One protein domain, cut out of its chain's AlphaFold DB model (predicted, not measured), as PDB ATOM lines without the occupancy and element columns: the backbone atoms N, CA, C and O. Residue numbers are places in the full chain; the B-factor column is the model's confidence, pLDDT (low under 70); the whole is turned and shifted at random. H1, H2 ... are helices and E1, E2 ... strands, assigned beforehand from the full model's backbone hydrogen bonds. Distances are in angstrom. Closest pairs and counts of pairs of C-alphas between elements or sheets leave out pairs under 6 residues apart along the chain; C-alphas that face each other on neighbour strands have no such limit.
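What this domain is: This is residues 24 to 134 and 230 to 255 of the 257 residues of an uncharacterized protein of Clostridium sp. CAG:306 (UniProt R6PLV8). A twisted sheet of seven strands curls like part of a barrel round one helix, H1, which makes the core. The small hairpin of E1 and E2 lies beside residues 115 to 122 of H1, and two short helices, H2 and H3, lie beyond H1 on the open side of the curl, their centres the farthest out. The printed part has 137 residues with three named helices and nine named strands, in the order E1 E2 E3 E4 E5 E6 E7 H1 E8 E9 H2 H3. The large sheet, E3 - E4 - E5 - E6 - E7 - E8 - E9, is mixed, E1 - E2 is antiparallel, and the class is mixed, helices and strands. The whole is compact and rounded, with a radius of gyration of the C-alphas of 14.4 A and spans of 40 by 36 by 34 A.

How they stand to each other: Begin at the edge strand E3, residues 42 to 46, and step across the sheet to E4, residues 50 to 58, E5, residues 66 to 71, E6, residues 77 to 85, E7, residues 92 to 99, E8, residues 127 to 132, and the other edge strand E9, residues 230 to 233. E3 to E7 form a meander, each strand the antiparallel neighbour of the one before, and each step is a hairpin. Look for N 44 and O 52 at 2.8 A between E3 and E4, N 55 and O 69 at 3.1 A between E4 and E5, N 68 and O 81 at 2.8 A between E5 and E6, and N 82 and O 96 at 2.9 A between E6 and E7. E7 bends by 57 degrees at residue 95. E7 and E8 are parallel at 44 degrees, with N 94 and O 129 at 2.9 A; E8 and E9 are antiparallel, with N 128 and O 232 at 2.9 A. From edge to edge the way across the sheet turns by 131 degrees, and the sheet curls round H1, residues 108 to 122. H1 is on one face of it, two layers of helix and sheet; the closest C-alphas of H1 and E6 are those of Leu 108 and Gly 79, 6.5 A apart. E7, H1 and E8 make a strand-helix-strand unit, two parallel neighbour strands joined through a helix, with a right-handed crossover. E1, residues 27 to 31, and E2, residues 34 to 39, form an antiparallel hairpin with N 28 and O 38 at 2.9 A. E2 runs on into E3 at 29 degrees, and the closest C-alphas of E2 and H1 are those of Leu 38 and Ile 119, 6.4 A apart. H2, residues 234 to 239, only grazes the large sheet with its residues 234 to 237. Residues 117 to 121 of H1 alone only just touch H2, with 3 pairs of C-alphas within 8 A, the closest those of Asn 121 and Lys 234 at 7.3 A; the helices are about perpendicular at 75 degrees. H3, residues 241 to 250, is not on the sheet; residue 114 of H1 alone only just touches it, with 3 pairs, the closest C-alphas being those of Leu 114 and Phe 248 at 7.2 A. H1 and H3 run opposite ways at a steep tilt of 54 degrees. Every O i to N i+4 pair is within hydrogen-bond range in H1 and H2, and 4 of 6 are in H3.

Where its parts are: Find C-alpha 27 at (223.770, 144.458, 176.606), where E1 begins. E4 runs 26.3 A from C-alpha 50 to C-alpha 58, E6 22.5 A and E7 20.6 A. H1 starts at C-alpha 108, (215.907, 139.510, 158.302), and runs 21.2 A. H3, 14.2 A long, ends at C-alpha 250, (227.402, 144.371, 156.474).

The domain as a whole: The C-alphas of Glu 48 and Gly 88 are the two farthest apart, at 40.8 A. Residues 135 to 229 are not printed; C-alphas 134 and 230 are 11.2 A apart across this cut, which lies in the link from E8 to E9. Of the links that are printed whole, none is long. The mean pLDDT of the printed part is 94.2, and no printed residue is under 70.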
ATOM      1  N   LYS A  24     226.623 150.268 167.687       89.62
ATOM      2  CA  LYS A  24     227.087 149.425 168.785       89.62
ATOM      3  C   LYS A  24     225.896 148.819 169.517       89.62
ATOM      4  O   LYS A  24     225.068 149.546 170.067       89.62
ATOM      5  N   ALA A  25     225.838 147.493 169.566       90.12
ATOM      6  CA  ALA A  25     224.852 146.801 170.380       90.12
ATOM      7  C   ALA A  25     225.241 146.870 171.863       90.12
ATOM      8  O   ALA A  25     226.387 146.611 172.234       90.12
ATOM      9  N   LEU A  26     224.284 147.243 172.710       91.25
ATOM     10  CA  LEU A  26     224.460 147.298 174.158       91.25
ATOM     11  C   LEU A  26     223.730 146.127 174.803       91.25
ATOM     12  O   LEU A  26     222.632 145.772 174.381       91.25
ATOM     13  N   PHE A  27     224.324 145.578 175.857       93.19
ATOM     14  CA  PHE A  27     223.770 144.458 176.606       93.19
ATOM     15  C   PHE A  27     223.448 144.882 178.029       93.19
ATOM     16  O   PHE A  27     224.175 145.673 178.635       93.19
ATOM     17  N   LYS A  28     222.337 144.372 178.553       91.25
ATOM     18  CA  LYS A  28     221.867 144.639 179.911       91.25
ATOM     19  C   LYS A  28     221.476 143.338 180.588       91.25
ATOM     20  O   LYS A  28     220.972 142.425 179.936       91.25
ATOM     21  N   GLN A  29     221.699 143.285 181.895       90.94
ATOM     22  CA  GLN A  29     221.185 142.212 182.733       90.94
ATOM     23  C   GLN A  29     219.657 142.189 182.695       90.94
ATOM     24  O   GLN A  29     219.020 143.241 182.596       90.94
ATOM     25  N   ILE A  30     219.075 140.992 182.780       87.31
ATOM     26  CA  ILE A  30     217.617 140.822 182.843       87.31
ATOM     27  C   ILE A  30     217.055 141.473 184.115       87.31
ATOM     28  O   ILE A  30     215.980 142.072 184.089       87.31
ATOM     29  N   SER A  31     217.782 141.359 185.228       85.81
ATOM     30  CA  SER A  31     217.487 142.016 186.502       85.81
ATOM     31  C   SER A  31     218.752 142.087 187.358       85.81
ATOM     32  O   SER A  31     219.705 141.365 187.091       85.81
ATOM     33  N   ASP A  32     218.737 142.862 188.444       86.12
ATOM     34  CA  ASP A  32     219.885 142.992 189.361       86.12
ATOM     35  C   ASP A  32     220.346 141.659 189.993       86.12
ATOM     36  O   ASP A  32     221.448 141.567 190.528       86.12
ATOM     37  N   LYS A  33     219.494 140.625 189.968       87.38
ATOM     38  CA  LYS A  33     219.783 139.280 190.498       87.38
ATOM     39  C   LYS A  33     220.051 138.243 189.404       87.38
ATOM     40  O   LYS A  33     220.215 137.069 189.720       87.38
ATOM     41  N   ASP A  34     220.053 138.660 188.142       87.94
ATOM     42  CA  ASP A  34     220.155 137.787 186.981       87.94
ATOM     43  C   ASP A  34     221.294 138.255 186.075       87.94
ATOM     44  O   ASP A  34     221.210 139.273 185.391       87.94
ATOM     45  N   ASP A  35     222.378 137.489 186.078       89.56
ATOM     46  CA  ASP A  35     223.603 137.757 185.332       89.56
ATOM     47  C   ASP A  35     223.489 137.441 183.831       89.56
ATOM     48  O   ASP A  35     224.445 137.668 183.089       89.56
ATOM     49  N   ARG A  36     222.343 136.930 183.359       93.31
ATOM     50  CA  ARG A  36     222.089 136.766 181.923       93.31
ATOM     51  C   ARG A  36     221.907 138.122 181.252       93.31
ATOM     52  O   ARG A  36     221.262 139.021 181.788       93.31
ATOM     53  N   LEU A  37     222.441 138.240 180.044       93.69
ATOM     54  CA  LEU A  37     222.475 139.467 179.259       93.69
ATOM     55  C   LEU A  37     221.527 139.391 178.061       93.69
ATOM     56  O   LEU A  37     221.558 138.427 177.295       93.69
ATOM     57  N   LEU A  38     220.731 140.438 177.856       92.69
ATOM     58  CA  LEU A  38     219.898 140.642 176.668       92.69
ATOM     59  C   LEU A  38     220.266 141.960 175.984       92.69
ATOM     60  O   LEU A  38     220.886 142.838 176.589       92.69
ATOM     61  N   PHE A  39     219.857 142.118 174.725       87.31
ATOM     62  CA  PHE A  39     220.020 143.387 174.023       87.31
ATOM     63  C   PHE A  39     219.202 144.499 174.663       87.31
ATOM     64  O   PHE A  39     218.010 144.348 174.931       87.31
ATOM     65  N   ALA A  40     219.831 145.661 174.815       88.44
ATOM     66  CA  ALA A  40     219.086 146.901 174.893       88.44
ATOM     67  C   ALA A  40     218.469 147.207 173.515       88.44
ATOM     68  O   ALA A  40     219.095 146.889 172.498       88.44
ATOM     69  N   PRO A  41     217.293 147.860 173.463       90.88
ATOM     70  CA  PRO A  41     216.708 148.281 172.201       90.88
ATOM     71  C   PRO A  41     217.697 149.091 171.365       90.88
ATOM     72  O   PRO A  41     218.362 149.994 171.885       90.88
ATOM     73  N   LEU A  42     217.789 148.776 170.077       93.00
ATOM     74  CA  LEU A  42     218.674 149.473 169.154       93.00
ATOM     75  C   LEU A  42     217.960 149.811 167.846       93.00
ATOM     76  O   LEU A  42     217.067 149.100 167.392       93.00
ATOM     77  N   LYS A  43     218.372 150.921 167.237       93.19
ATOM     78  CA  LYS A  43     217.880 151.366 165.937       93.19
ATOM     79  C   LYS A  43     218.913 151.014 164.874       93.19
ATOM     80  O   LYS A  43     220.073 151.382 165.020       93.19
ATOM     81  N   LEU A  44     218.484 150.349 163.811       91.88
ATOM     82  CA  LEU A  44     219.301 150.010 162.647       91.88
ATOM     83  C   LEU A  44     218.753 150.673 161.394       91.88
ATOM     84  O   LEU A  44     217.580 151.036 161.335       91.88
ATOM     85  N   LYS A  45     219.591 150.763 160.365       90.62
ATOM     86  CA  LYS A  45     219.170 151.147 159.022       90.62
ATOM     87  C   LYS A  45     219.415 149.988 158.064       90.62
ATOM     88  O   LYS A  45     220.554 149.592 157.843       90.62
ATOM     89  N   HIS A  46     218.340 149.450 157.507       90.94
ATOM     90  CA  HIS A  46     218.368 148.436 156.464       90.94
ATOM     91  C   HIS A  46     218.375 149.099 155.086       90.94
ATOM     92  O   HIS A  46     217.618 150.041 154.849       90.94
ATOM     93  N   GLU A  47     219.173 148.563 154.162       87.38
ATOM     94  CA  GLU A  47     219.341 149.093 152.799       87.38
ATOM     95  C   GLU A  47     217.998 149.286 152.076       87.38
ATOM     96  O   GLU A  47     217.751 150.326 151.473       87.38
ATOM     97  N   GLU A  48     217.098 148.308 152.201       89.75
ATOM     98  CA  GLU A  48     215.814 148.307 151.487       89.75
ATOM     99  C   GLU A  48     214.610 148.725 152.340       89.75
ATOM    100  O   GLU A  48     213.588 149.130 151.792       89.75
ATOM    101  N   LEU A  49     214.690 148.576 153.666       90.94
ATOM    102  CA  LEU A  49     213.536 148.755 154.566       90.94
ATOM    103  C   LEU A  49     213.611 150.074 155.345       90.94
ATOM    104  O   LEU A  49     212.651 150.456 156.006       90.94
ATOM    105  N   GLY A  50     214.729 150.798 155.241       91.25
ATOM    106  CA  GLY A  50     214.953 152.016 156.006       91.25
ATOM    107  C   GLY A  50     215.208 151.709 157.477       91.25
ATOM    108  O   GLY A  50     215.904 150.748 157.805       91.25
ATOM    109  N   ASP A  51     214.692 152.550 158.371       92.81
ATOM    110  CA  ASP A  51     214.940 152.352 159.798       92.81
ATOM    111  C   ASP A  51     214.158 151.154 160.335       92.81
ATOM    112  O   ASP A  51     212.952 151.043 160.118       92.81
ATOM    113  N   MET A  52     214.851 150.329 161.111       94.88
ATOM    114  CA  MET A  52     214.287 149.227 161.877       94.88
ATOM    115  C   MET A  52     214.639 149.388 163.353       94.88
ATOM    116  O   MET A  52     215.668 149.977 163.702       94.88
ATOM    117  N   TYR A  53     213.808 148.822 164.214       95.44
ATOM    118  CA  TYR A  53     214.007 148.784 165.654       95.44
ATOM    119  C   TYR A  53     214.144 147.334 166.083       95.44
ATOM    120  O   TYR A  53     213.337 146.495 165.702       95.44
ATOM    121  N   VAL A  54     215.194 147.028 166.839       95.31
ATOM    122  CA  VAL A  54     215.423 145.689 167.377       95.31
ATOM    123  C   VAL A  54     215.278 145.755 168.880       95.31
ATOM    124  O   VAL A  54     215.909 146.597 169.522       95.31
ATOM    125  N   SER A  55     214.460 144.877 169.441       94.25
ATOM    126  CA  SER A  55     214.210 144.820 170.876       94.25
ATOM    127  C   SER A  55     214.173 143.372 171.355       94.25
ATOM    128  O   SER A  55     213.949 142.450 170.576       94.25
ATOM    129  N   VAL A  56     214.434 143.165 172.646       95.00
ATOM    130  CA  VAL A  56     214.245 141.869 173.299       95.00
ATOM    131  C   VAL A  56     213.390 142.082 174.531       95.00
ATOM    132  O   VAL A  56     213.679 142.951 175.353       95.00
ATOM    133  N   HIS A  57     212.352 141.271 174.673       91.81
ATOM    134  CA  HIS A  57     211.445 141.326 175.807       91.81
ATOM    135  C   HIS A  57     211.094 139.916 176.292       91.81
ATOM    136  O   HIS A  57     211.464 138.903 175.694       91.81
ATOM    137  N   LYS A  58     210.436 139.826 177.450       91.88
ATOM    138  CA  LYS A  58     209.984 138.545 178.000       91.88
ATOM    139  C   LYS A  58     208.825 138.017 177.157       91.88
ATOM    140  O   LYS A  58     207.850 138.730 176.954       91.88
ATOM    141  N   HIS A  59     208.898 136.760 176.738       90.94
ATOM    142  CA  HIS A  59     207.799 136.131 176.019       90.94
ATOM    143  C   HIS A  59     206.648 135.823 176.989       90.94
ATOM    144  O   HIS A  59     206.827 135.133 177.993       90.94
ATOM    145  N   GLU A  60     205.452 136.330 176.695       83.75
ATOM    146  CA  GLU A  60     204.322 136.318 177.635       83.75
ATOM    147  C   GLU A  60     203.780 134.914 177.934       83.75
ATOM    148  O   GLU A  60     203.267 134.652 179.021       83.75
ATOM    149  N   ARG A  61     203.885 133.997 176.966       81.38
ATOM    150  CA  ARG A  61     203.184 132.701 176.993       81.38
ATOM    151  C   ARG A  61     204.034 131.533 177.474       81.38
ATOM    152  O   ARG A  61     203.562 130.397 177.471       81.38
ATOM    153  N   ALA A  62     205.282 131.773 177.869       83.38
ATOM    154  CA  ALA A  62     206.153 130.711 178.346       83.38
ATOM    155  C   ALA A  62     207.119 131.195 179.422       83.38
ATOM    156  O   ALA A  62     207.721 132.264 179.328       83.38
ATOM    157  N   TRP A  63     207.309 130.349 180.432       81.94
ATOM    158  CA  TRP A  63     208.311 130.582 181.459       81.94
ATOM    159  C   TRP A  63     209.718 130.582 180.859       81.94
ATOM    160  O   TRP A  63     210.040 129.738 180.020       81.94
ATOM    161  N   ASN A  64     210.554 131.507 181.330       86.06
ATOM    162  CA  ASN A  64     211.961 131.610 180.956       86.06
ATOM    163  C   ASN A  64     212.216 131.696 179.437       86.06
ATOM    164  O   ASN A  64     213.169 131.109 178.923       86.06
ATOM    165  N   ARG A  65     211.336 132.380 178.698       94.12
ATOM    166  CA  ARG A  65     211.529 132.659 177.273       94.12
ATOM    167  C   ARG A  65     211.582 134.154 177.009       94.12
ATOM    168  O   ARG A  65     210.927 134.949 177.686       94.12
ATOM    169  N   HIS A  66     212.340 134.499 175.984       95.31
ATOM    170  CA  HIS A  66     212.494 135.841 175.457       95.31
ATOM    171  C   HIS A  66     212.082 135.852 173.990       95.31
ATOM    172  O   HIS A  66     212.215 134.842 173.296       95.31
ATOM    173  N   GLU A  67     211.575 136.992 173.547       96.69
ATOM    174  CA  GLU A  67     211.208 137.267 172.164       96.69
ATOM    175  C   GLU A  67     212.072 138.439 171.692       96.69
ATOM    176  O   GLU A  67     212.116 139.489 172.337       96.69
ATOM    177  N   LEU A  68     212.856 138.195 170.641       97.12
ATOM    178  CA  LEU A  68     213.631 139.203 169.931       97.12
ATOM    179  C   LEU A  68     212.846 139.613 168.698       97.12
ATOM    180  O   LEU A  68     212.623 138.765 167.837       97.12
ATOM    181  N   ASP A  69     212.512 140.892 168.592       97.25
ATOM    182  CA  ASP A  69     211.735 141.442 167.486       97.25
ATOM    183  C   ASP A  69     212.569 142.386 166.631       97.25
ATOM    184  O   ASP A  69     213.433 143.112 167.127       97.25
ATOM    185  N   ILE A  70     212.278 142.382 165.331       97.56
ATOM    186  CA  ILE A  70     212.679 143.411 164.377       97.56
ATOM    187  C   ILE A  70     211.403 144.097 163.894       97.56
ATOM    188  O   ILE A  70     210.592 143.485 163.199       97.56
ATOM    189  N   GLU A  71     211.253 145.370 164.226       96.88
ATOM    190  CA  GLU A  71     210.099 146.208 163.912       96.88
ATOM    191  C   GLU A  71     210.453 147.290 162.887       96.88
ATOM    192  O   GLU A  71     211.594 147.756 162.817       96.88
ATOM    193  N   ASP A  72     209.469 147.728 162.104       93.38
ATOM    194  CA  ASP A  72     209.584 148.954 161.314       93.38
ATOM    195  C   ASP A  72     209.253 150.216 162.139       93.38
ATOM    196  O   ASP A  72     208.970 150.165 163.336       93.38
ATOM    197  N   ARG A  73     209.269 151.393 161.499       90.44
ATOM    198  CA  ARG A  73     208.937 152.674 162.156       90.44
ATOM    199  C   ARG A  73     207.495 152.772 162.675       90.44
ATOM    200  O   ARG A  73     207.220 153.673 163.462       90.44
ATOM    201  N   SER A  74     206.586 151.921 162.204       92.00
ATOM    202  CA  SER A  74     205.194 151.872 162.660       92.00
ATOM    203  C   SER A  74     204.991 150.934 163.855       92.00
ATOM    204  O   SER A  74     203.895 150.902 164.411       92.00
ATOM    205  N   GLY A  75     206.036 150.202 164.266       92.38
ATOM    206  CA  GLY A  75     205.958 149.158 165.289       92.38
ATOM    207  C   GLY A  75     205.448 147.821 164.746       92.38
ATOM    208  O   GLY A  75     205.063 146.945 165.517       92.38
ATOM    209  N   TYR A  76     205.401 147.644 163.420       95.50
ATOM    210  CA  TYR A  76     205.008 146.372 162.825       95.50
ATOM    211  C   TYR A  76     206.182 145.386 162.858       95.50
ATOM    212  O   TYR A  76     207.267 145.690 162.357       95.50
ATOM    213  N   VAL A  77     205.959 144.195 163.424       96.56
ATOM    214  CA  VAL A  77     206.982 143.146 163.558       96.56
ATOM    215  C   VAL A  77     207.240 142.479 162.205       96.56
ATOM    216  O   VAL A  77     206.420 141.720 161.690       96.56
ATOM    217  N   LEU A  78     208.423 142.725 161.649       97.38
ATOM    218  CA  LEU A  78     208.896 142.184 160.372       97.38
ATOM    219  C   LEU A  78     209.435 140.755 160.514       97.38
ATOM    220  O   LEU A  78     209.364 139.935 159.591       97.38
ATOM    221  N   GLY A  79     210.010 140.456 161.672       97.69
ATOM    222  CA  GLY A  79     210.534 139.146 162.004       97.69
ATOM    223  C   GLY A  79     210.885 139.048 163.476       97.69
ATOM    224  O   GLY A  79     211.097 140.063 164.135       97.69
ATOM    225  N   LYS A  80     210.941 137.815 163.969       97.56
ATOM    226  CA  LYS A  80     211.168 137.531 165.377       97.56
ATOM    227  C   LYS A  80     211.846 136.203 165.647       97.56
ATOM    228  O   LYS A  80     211.759 135.276 164.840       97.56
ATOM    229  N   GLU A  81     212.473 136.100 166.811       97.56
ATOM    230  CA  GLU A  81     213.021 134.857 167.349       97.56
ATOM    231  C   GLU A  81     212.594 134.647 168.805       97.56
ATOM    232  O   GLU A  81     212.744 135.534 169.641       97.56
ATOM    233  N   ILE A  82     212.107 133.445 169.121       97.62
ATOM    234  CA  ILE A  82     211.824 133.021 170.495       97.62
ATOM    235  C   ILE A  82     212.977 132.143 170.973       97.62
ATOM    236  O   ILE A  82     213.296 131.135 170.338       97.62
ATOM    237  N   PHE A  83     213.565 132.474 172.120       97.50
ATOM    238  CA  PHE A  83     214.692 131.733 172.690       97.50
ATOM    239  C   PHE A  83     214.677 131.725 174.226       97.50
ATOM    240  O   PHE A  83     213.895 132.424 174.867       97.50
ATOM    241  N   SER A  84     215.542 130.916 174.832       96.69
ATOM    242  CA  SER A  84     215.835 130.937 176.268       96.69
ATOM    243  C   SER A  84     217.332 130.830 176.534       96.69
ATOM    244  O   SER A  84     218.097 130.342 175.696       96.69
ATOM    245  N   ILE A  85     217.739 131.275 177.723       95.81
ATOM    246  CA  ILE A  85     219.079 131.094 178.284       95.81
ATOM    247  C   ILE A  85     218.888 130.418 179.646       95.81
ATOM    248  O   ILE A  85     218.226 130.975 180.524       95.81
ATOM    249  N   ASP A  86     219.428 129.217 179.825       92.94
ATOM    250  CA  ASP A  86     219.355 128.492 181.098       92.94
ATOM    251  C   ASP A  86     220.172 129.215 182.186       92.94
ATOM    252  O   ASP A  86     221.327 129.577 181.965       92.94
ATOM    253  N   GLU A  87     219.591 129.439 183.365       86.75
ATOM    254  CA  GLU A  87     220.234 130.198 184.447       86.75
ATOM    255  C   GLU A  87     221.481 129.486 184.974       86.75
ATOM    256  O   GLU A  87     222.521 130.123 185.150       86.75
ATOM    257  N   GLY A  88     221.403 128.163 185.163       86.81
ATOM    258  CA  GLY A  88     222.442 127.398 185.857       86.81
ATOM    259  C   GLY A  88     223.675 127.069 185.017       86.81
ATOM    260  O   GLY A  88     224.748 126.836 185.565       86.81
ATOM    261  N   ASN A  89     223.546 127.018 183.689       89.75
ATOM    262  CA  ASN A  89     224.643 126.604 182.802       89.75
ATOM    263  C   ASN A  89     224.776 127.452 181.525       89.75
ATOM    264  O   ASN A  89     225.581 127.116 180.654       89.75
ATOM    265  N   LYS A  90     223.971 128.515 181.398       93.06
ATOM    266  CA  LYS A  90     223.946 129.459 180.272       93.06
ATOM    267  C   LYS A  90     223.662 128.847 178.901       93.06
ATOM    268  O   LYS A  90     223.739 129.569 177.913       93.06
ATOM    269  N   LYS A  91     223.298 127.562 178.795       96.75
ATOM    270  CA  LYS A  91     222.931 126.946 177.511       96.75
ATOM    271  C   LYS A  91     221.749 127.692 176.910       96.75
ATOM    272  O   LYS A  91     220.759 127.953 177.593       96.75
ATOM    273  N   MET A  92     221.850 127.988 175.620       97.81
ATOM    274  CA  MET A  92     220.787 128.654 174.887       97.81
ATOM    275  C   MET A  92     219.969 127.676 174.059       97.81
ATOM    276  O   MET A  92     220.505 126.717 173.495       97.81
ATOM    277  N   PHE A  93     218.675 127.964 173.956       97.81
ATOM    278  CA  PHE A  93     217.732 127.205 173.144       97.81
ATOM    279  C   PHE A  93     216.917 128.162 172.280       97.81
ATOM    280  O   PHE A  93     216.275 129.062 172.813       97.81
ATOM    281  N   GLY A  94     216.937 127.977 170.963       97.31
ATOM    282  CA  GLY A  94     216.034 128.663 170.040       97.31
ATOM    283  C   GLY A  94     214.810 127.797 169.756       97.31
ATOM    284  O   GLY A  94     214.937 126.594 169.520       97.31
ATOM    285  N   PHE A  95     213.628 128.408 169.790       95.38
ATOM    286  CA  PHE A  95     212.340 127.725 169.645       95.38
ATOM    287  C   PHE A  95     211.650 128.037 168.325       95.38
ATOM    288  O   PHE A  95     211.050 127.147 167.726       95.38
ATOM    289  N   ASP A  96     211.714 129.289 167.884       94.56
ATOM    290  CA  ASP A  96     211.104 129.714 166.632       94.56
ATOM    291  C   ASP A  96     211.876 130.889 166.051       94.56
ATOM    292  O   ASP A  96     212.313 131.765 166.791       94.56
ATOM    293  N   ILE A  97     212.028 130.896 164.731       95.94
ATOM    294  CA  ILE A  97     212.525 132.037 163.973       95.94
ATOM    295  C   ILE A  97     211.555 132.270 162.823       95.94
ATOM    296  O   ILE A  97     211.350 131.411 161.959       95.94
ATOM    297  N   PHE A  98     210.948 133.445 162.815       95.94
ATOM    298  CA  PHE A  98     209.905 133.797 161.874       95.94
ATOM    299  C   PHE A  98     210.243 135.111 161.184       95.94
ATOM    300  O   PHE A  98     210.704 136.062 161.803       95.94
ATOM    301  N   VAL A  99     209.990 135.163 159.882       97.19
ATOM    302  CA  VAL A  99     210.000 136.397 159.096       97.19
ATOM    303  C   VAL A  99     208.698 136.425 158.326       97.19
ATOM    304  O   VAL A  99     208.342 135.424 157.678       97.19
ATOM    305  N   ASP A 100     208.009 137.560 158.398       96.12
ATOM    306  CA  ASP A 100     206.766 137.753 157.672       96.12
ATOM    307  C   ASP A 100     206.982 137.452 156.170       96.12
ATOM    308  O   ASP A 100     208.009 137.844 155.595       96.12
ATOM    309  N   PRO A 101     206.070 136.697 155.519       94.56
ATOM    310  CA  PRO A 101     206.222 136.278 154.131       94.56
ATOM    311  C   PRO A 101     206.577 137.391 153.147       94.56
ATOM    312  O   PRO A 101     207.374 137.138 152.240       94.56
ATOM    313  N   TYR A 102     206.033 138.595 153.334       93.00
ATOM    314  CA  TYR A 102     206.273 139.739 152.461       93.00
ATOM    315  C   TYR A 102     207.730 140.219 152.522       93.00
ATOM    316  O   TYR A 102     208.299 140.647 151.517       93.00
ATOM    317  N   TYR A 103     208.371 140.070 153.681       92.88
ATOM    318  CA  TYR A 103     209.743 140.516 153.933       92.88
ATOM    319  C   TYR A 103     210.779 139.392 153.798       92.88
ATOM    320  O   TYR A 103     211.980 139.587 154.029       92.88
ATOM    321  N   ARG A 104     210.361 138.195 153.368       87.19
ATOM    322  CA  ARG A 104     211.300 137.119 153.028       87.19
ATOM    323  C   ARG A 104     212.237 137.592 151.913       87.19
ATOM    324  O   ARG A 104     211.836 138.297 150.996       87.19
ATOM    325  N   LYS A 105     213.502 137.166 151.985       86.38
ATOM    326  CA  LYS A 105     214.641 137.602 151.141       86.38
ATOM    327  C   LYS A 105     215.274 138.952 151.507       86.38
ATOM    328  O   LYS A 105     216.361 139.224 151.012       86.38
ATOM    329  N   LYS A 106     214.720 139.719 152.453       91.56
ATOM    330  CA  LYS A 106     215.345 140.950 152.987       91.56
ATOM    331  C   LYS A 106     216.379 140.683 154.091       91.56
ATOM    332  O   LYS A 106     216.549 141.482 154.992       91.56
ATOM    333  N   LYS A 107     217.007 139.499 154.092       93.88
ATOM    334  CA  LYS A 107     218.020 139.057 155.079       93.88
ATOM    335  C   LYS A 107     217.629 139.193 156.570       93.88
ATOM    336  O   LYS A 107     218.484 139.019 157.427       93.88
ATOM    337  N   LEU A 108     216.351 139.378 156.907       96.44
ATOM    338  CA  LEU A 108     215.907 139.510 158.302       96.44
ATOM    339  C   LEU A 108     216.188 138.255 159.138       96.44
ATOM    340  O   LEU A 108     216.625 138.364 160.274       96.44
ATOM    341  N   ALA A 109     216.041 137.057 158.563       96.50
ATOM    342  CA  ALA A 109     216.394 135.817 159.260       96.50
ATOM    343  C   ALA A 109     217.903 135.725 159.561       96.50
ATOM    344  O   ALA A 109     218.289 135.232 160.617       96.50
ATOM    345  N   GLU A 110     218.755 136.208 158.643       97.44
ATOM    346  CA  GLU A 110     220.206 136.325 158.874       97.44
ATOM    347  C   GLU A 110     220.464 137.265 160.052       97.44
ATOM    348  O   GLU A 110     221.199 136.903 160.963       97.44
ATOM    349  N   LEU A 111     219.794 138.417 160.079       96.75
ATOM    350  CA  LEU A 111     219.938 139.402 161.144       96.75
ATOM    351  C   LEU A 111     219.489 138.865 162.516       96.75
ATOM    352  O   LEU A 111     220.248 138.969 163.477       96.75
ATOM    353  N   LEU A 112     218.326 138.207 162.602       97.81
ATOM    354  CA  LEU A 112     217.864 137.510 163.815       97.81
ATOM    355  C   LEU A 112     218.913 136.494 164.303       97.81
ATOM    356  O   LEU A 112     219.320 136.501 165.464       97.81
ATOM    357  N   ARG A 113     219.444 135.674 163.387       97.81
ATOM    358  CA  ARG A 113     220.472 134.682 163.718       97.81
ATOM    359  C   ARG A 113     221.755 135.335 164.235       97.81
ATOM    360  O   ARG A 113     222.302 134.858 165.226       97.81
ATOM    361  N   LEU A 114     222.217 136.421 163.618       97.69
ATOM    362  CA  LEU A 114     223.382 137.178 164.087       97.69
ATOM    363  C   LEU A 114     223.165 137.721 165.504       97.69
ATOM    364  O   LEU A 114     224.051 137.579 166.346       97.69
ATOM    365  N   PHE A 115     221.973 138.235 165.804       97.62
ATOM    366  CA  PHE A 115     221.627 138.657 167.156       97.62
ATOM    367  C   PHE A 115     221.652 137.508 168.168       97.62
ATOM    368  O   PHE A 115     222.234 137.655 169.242       97.62
ATOM    369  N   SER A 116     221.115 136.333 167.828       97.25
ATOM    370  CA  SER A 116     221.199 135.165 168.719       97.25
ATOM    371  C   SER A 116     222.646 134.742 169.023       97.25
ATOM    372  O   SER A 116     222.946 134.340 170.146       97.25
ATOM    373  N   ILE A 117     223.560 134.887 168.054       98.12
ATOM    374  CA  ILE A 117     224.989 134.563 168.200       98.12
ATOM    375  C   ILE A 117     225.695 135.580 169.096       98.12
ATOM    376  O   ILE A 117     226.492 135.209 169.951       98.12
ATOM    377  N   MET A 118     225.377 136.859 168.939       97.94
ATOM    378  CA  MET A 118     225.869 137.916 169.816       97.94
ATOM    379  C   MET A 118     225.391 137.713 171.267       97.94
ATOM    380  O   MET A 118     226.204 137.775 172.184       97.94
ATOM    381  N   ILE A 119     224.110 137.377 171.495       96.88
ATOM    382  CA  ILE A 119     223.600 137.023 172.841       96.88
ATOM    383  C   ILE A 119     224.358 135.821 173.399       96.88
ATOM    384  O   ILE A 119     224.775 135.844 174.557       96.88
ATOM    385  N   MET A 120     224.557 134.785 172.582       97.31
ATOM    386  CA  MET A 120     225.323 133.601 172.962       97.31
ATOM    387  C   MET A 120     226.740 133.961 173.407       97.31
ATOM    388  O   MET A 120     227.179 133.489 174.457       97.31
ATOM    389  N   ASN A 121     227.423 134.823 172.656       97.19
ATOM    390  CA  ASN A 121     228.783 135.238 172.962       97.19
ATOM    391  C   ASN A 121     228.867 136.061 174.258       97.19
ATOM    392  O   ASN A 121     229.655 135.724 175.141       97.19
ATOM    393  N   GLU A 122     228.012 137.073 174.426       96.38
ATOM    394  CA  GLU A 122     228.021 137.922 175.627       96.38
ATOM    395  C   GLU A 122     227.662 137.156 176.901       96.38
ATOM    396  O   GLU A 122     228.253 137.374 177.958       96.38
ATOM    397  N   ASN A 123     226.743 136.193 176.804       96.25
ATOM    398  CA  ASN A 123     226.408 135.312 177.922       96.25
ATOM    399  C   ASN A 123     227.463 134.228 178.176       96.25
ATOM    400  O   ASN A 123     227.288 133.418 179.088       96.25
ATOM    401  N   LYS A 124     228.528 134.165 177.363       95.88
ATOM    402  CA  LYS A 124     229.520 133.077 177.363       95.88
ATOM    403  C   LYS A 124     228.845 131.705 177.315       95.88
ATOM    404  O   LYS A 124     229.319 130.746 177.926       95.88
ATOM    405  N   SER A 125     227.720 131.629 176.610       97.50
ATOM    406  CA  SER A 125     226.947 130.406 176.495       97.50
ATOM    407  C   SER A 125     227.790 129.353 175.775       97.50
ATOM    408  O   SER A 125     228.373 129.648 174.729       97.50
ATOM    409  N   PRO A 126     227.858 128.115 176.291       97.94
ATOM    410  CA  PRO A 126     228.648 127.067 175.654       97.94
ATOM    411  C   PRO A 126     228.059 126.652 174.300       97.94
ATOM    412  O   PRO A 126     228.775 126.140 173.440       97.94
ATOM    413  N   ARG A 127     226.744 126.837 174.105       98.06
ATOM    414  CA  ARG A 127     226.044 126.445 172.879       98.06
ATOM    415  C   ARG A 127     224.674 127.096 172.728       98.06
ATOM    416  O   ARG A 127     223.980 127.338 173.716       98.06
ATOM    417  N   LEU A 128     224.238 127.200 171.480       98.56
ATOM    418  CA  LEU A 128     222.860 127.445 171.078       98.56
ATOM    419  C   LEU A 128     222.314 126.199 170.370       98.56
ATOM    420  O   LEU A 128     222.819 125.803 169.320       98.56
ATOM    421  N   LYS A 129     221.296 125.563 170.961       98.31
ATOM    422  CA  LYS A 129     220.576 124.425 170.374       98.31
ATOM    423  C   LYS A 129     219.269 124.895 169.741       98.31
ATOM    424  O   LYS A 129     218.558 125.701 170.333       98.31
ATOM    425  N   ILE A 130     218.932 124.360 168.576       98.31
ATOM    426  CA  ILE A 130     217.661 124.609 167.890       98.31
ATOM    427  C   ILE A 130     217.095 123.302 167.342       98.31
ATOM    428  O   ILE A 130     217.854 122.382 167.044       98.31
ATOM    429  N   TYR A 131     215.780 123.258 167.142       97.50
ATOM    430  CA  TYR A 131     215.176 122.321 166.201       97.50
ATOM    431  C   TYR A 131     214.963 123.042 164.869       97.50
ATOM    432  O   TYR A 131     214.235 124.033 164.795       97.50
ATOM    433  N   SER A 132     215.611 122.565 163.814       97.19
ATOM    434  CA  SER A 132     215.500 123.126 162.472       97.19
ATOM    435  C   SER A 132     214.447 122.374 161.668       97.19
ATOM    436  O   SER A 132     214.514 121.153 161.534       97.19
ATOM    437  N   LYS A 133     213.497 123.089 161.054       96.06
ATOM    438  CA  LYS A 133     212.623 122.489 160.031       96.06
ATOM    439  C   LYS A 133     213.472 122.003 158.855       96.06
ATOM    440  O   LYS A 133     214.478 122.623 158.521       96.06
ATOM    441  N   ASN A 134     213.031 120.951 158.171       95.12
ATOM    442  CA  ASN A 134     213.750 120.369 157.031       95.12
ATOM    443  C   ASN A 134     214.140 121.410 155.965       95.12
ATOM    444  O   ASN A 134     215.258 121.407 155.462       95.12
ATOM    445  N   MET A 230     219.871 120.821 165.754       98.38
ATOM    446  CA  MET A 230     221.139 121.412 165.358       98.38
ATOM    447  C   MET A 230     221.749 122.203 166.509       98.38
ATOM    448  O   MET A 230     221.043 122.746 167.367       98.38
ATOM    449  N   VAL A 231     223.073 122.295 166.517       98.44
ATOM    450  CA  VAL A 231     223.827 122.982 167.562       98.44
ATOM    451  C   VAL A 231     224.887 123.893 166.961       98.44
ATOM    452  O   VAL A 231     225.580 123.529 166.018       98.44
ATOM    453  N   LEU A 232     225.022 125.082 167.537       98.69
ATOM    454  CA  LEU A 232     226.172 125.954 167.354       98.69
ATOM    455  C   LEU A 232     226.912 126.031 168.687       98.69
ATOM    456  O   LEU A 232     226.316 126.415 169.694       98.69
ATOM    457  N   THR A 233     228.187 125.646 168.714       98.38
ATOM    458  CA  THR A 233     229.010 125.708 169.931       98.38
ATOM    459  C   THR A 233     229.841 126.981 169.977       98.38
ATOM    460  O   THR A 233     230.097 127.612 168.947       98.38
ATOM    461  N   LYS A 234     230.275 127.362 171.178       97.62
ATOM    462  CA  LYS A 234     231.146 128.521 171.375       97.62
ATOM    463  C   LYS A 234     232.451 128.383 170.588       97.62
ATOM    464  O   LYS A 234     232.844 129.314 169.893       97.62
ATOM    465  N   GLU A 235     233.064 127.203 170.604       97.62
ATOM    466  CA  GLU A 235     234.296 126.922 169.860       97.62
ATOM    467  C   GLU A 235     234.082 127.108 168.352       97.62
ATOM    468  O   GLU A 235     234.956 127.609 167.638       97.62
ATOM    469  N   LYS A 236     232.896 126.746 167.846       97.44
ATOM    470  CA  LYS A 236     232.546 126.944 166.438       97.44
ATOM    471  C   LYS A 236     232.377 128.420 166.094       97.44
ATOM    472  O   LYS A 236     232.797 128.835 165.016       97.44
ATOM    473  N   VAL A 237     231.801 129.212 166.998       97.88
ATOM    474  CA  VAL A 237     231.699 130.670 166.851       97.88
ATOM    475  C   VAL A 237     233.093 131.298 166.784       97.88
ATOM    476  O   VAL A 237     233.405 131.982 165.809       97.88
ATOM    477  N   GLU A 238     233.958 130.988 167.751       96.69
ATOM    478  CA  GLU A 238     235.316 131.542 167.860       96.69
ATOM    479  C   GLU A 238     236.199 131.164 166.659       96.69
ATOM    480  O   GLU A 238     236.829 132.024 166.038       96.69
ATOM    481  N   SER A 239     236.192 129.887 166.263       97.75
ATOM    482  CA  SER A 239     236.960 129.399 165.106       97.75
ATOM    483  C   SER A 239     236.462 129.935 163.758       97.75
ATOM    484  O   SER A 239     237.180 129.846 162.763       97.75
ATOM    485  N   ASN A 240     235.257 130.515 163.705       97.94
ATOM    486  CA  ASN A 240     234.658 131.079 162.493       97.94
ATOM    487  C   ASN A 240     234.435 132.601 162.586       97.94
ATOM    488  O   ASN A 240     233.641 133.146 161.819       97.94
ATOM    489  N   LYS A 241     235.141 133.323 163.467       97.50
ATOM    490  CA  LYS A 241     234.993 134.786 163.606       97.50
ATOM    491  C   LYS A 241     235.176 135.562 162.294       97.50
ATOM    492  O   LYS A 241     234.439 136.508 162.040       97.50
ATOM    493  N   GLU A 242     236.071 135.112 161.411       97.69
ATOM    494  CA  GLU A 242     236.314 135.732 160.094       97.69
ATOM    495  C   GLU A 242     235.120 135.593 159.136       97.69
ATOM    496  O   GLU A 242     234.996 136.344 158.172       97.69
ATOM    497  N   PHE A 243     234.215 134.649 159.399       97.44
ATOM    498  CA  PHE A 243     232.945 134.546 158.688       97.44
ATOM    499  C   PHE A 243     231.890 135.499 159.271       97.44
ATOM    500  O   PHE A 243     231.154 136.123 158.512       97.44
ATOM    501  N   TYR A 244     231.814 135.631 160.598       98.06
ATOM    502  CA  TYR A 244     230.780 136.426 161.273       98.06
ATOM    503  C   TYR A 244     231.071 137.927 161.309       98.06
ATOM    504  O   TYR A 244     230.165 138.720 161.063       98.06
ATOM    505  N   ASN A 245     232.316 138.332 161.572       97.56
ATOM    506  CA  ASN A 245     232.696 139.742 161.703       97.56
ATOM    507  C   ASN A 245     232.320 140.571 160.453       97.56
ATOM    508  O   ASN A 245     231.684 141.616 160.612       97.56
ATOM    509  N   PRO A 246     232.555 140.091 159.213       96.62
ATOM    510  CA  PRO A 246     232.076 140.782 158.013       96.62
ATOM    511  C   PRO A 246     230.546 140.807 157.863       96.62
ATOM    512  O   PRO A 246     230.008 141.680 157.180       96.62
ATOM    513  N   LEU A 247     229.822 139.842 158.445       96.44
ATOM    514  CA  LEU A 247     228.357 139.843 158.434       96.44
ATOM    515  C   LEU A 247     227.802 140.909 159.379       96.44
ATOM    516  O   LEU A 247     226.892 141.629 158.974       96.44
ATOM    517  N   PHE A 248     228.359 141.054 160.586       96.31
ATOM    518  CA  PHE A 248     227.980 142.139 161.495       96.31
ATOM    519  C   PHE A 248     228.188 143.502 160.829       96.31
ATOM    520  O   PHE A 248     227.250 144.293 160.752       96.31
ATOM    521  N   GLU A 249     229.366 143.727 160.241       94.25
ATOM    522  CA  GLU A 249     229.681 144.974 159.539       94.25
ATOM    523  C   GLU A 249     228.703 145.257 158.388       94.25
ATOM    524  O   GLU A 249     228.191 146.370 158.266       94.25
ATOM    525  N   ARG A 250     228.370 144.239 157.578       93.06
ATOM    526  CA  ARG A 250     227.402 144.371 156.474       93.06
ATOM    527  C   ARG A 250     226.017 144.809 156.949       93.06
ATOM    528  O   ARG A 250     225.336 145.531 156.227       93.06
ATOM    529  N   HIS A 251     225.596 144.362 158.129       92.88
ATOM    530  CA  HIS A 251     224.315 144.744 158.734       92.88
ATOM    531  C   HIS A 251     224.407 146.026 159.573       92.88
ATOM    532  O   HIS A 251     223.461 146.366 160.280       92.88
ATOM    533  N   GLY A 252     225.527 146.753 159.494       92.69
ATOM    534  CA  GLY A 252     225.728 148.003 160.218       92.69
ATOM    535  C   GLY A 252     225.874 147.812 161.727       92.69
ATOM    536  O   GLY A 252     225.559 148.730 162.476       92.69
ATOM    537  N   LEU A 253     226.326 146.641 162.183       94.50
ATOM    538  CA  LEU A 253     226.569 146.342 163.593       94.50
ATOM    539  C   LEU A 253     228.054 146.546 163.924       94.50
ATOM    540  O   LEU A 253     228.923 145.903 163.335       94.50
ATOM    541  N   ASP A 254     228.343 147.410 164.896       94.44
ATOM    542  CA  ASP A 254     229.675 147.549 165.497       94.44
ATOM    543  C   ASP A 254     229.871 146.455 166.555       94.44
ATOM    544  O   ASP A 254     229.681 146.667 167.757       94.44
ATOM    545  N   TYR A 255     230.149 145.240 166.079       95.38
ATOM    546  CA  TYR A 255     230.357 144.062 166.913       95.38
ATOM    547  C   TYR A 255     231.444 143.161 166.331       95.38
ATOM    548  O   TYR A 255     231.552 143.003 165.113       95.38
TER     549      TYR A 255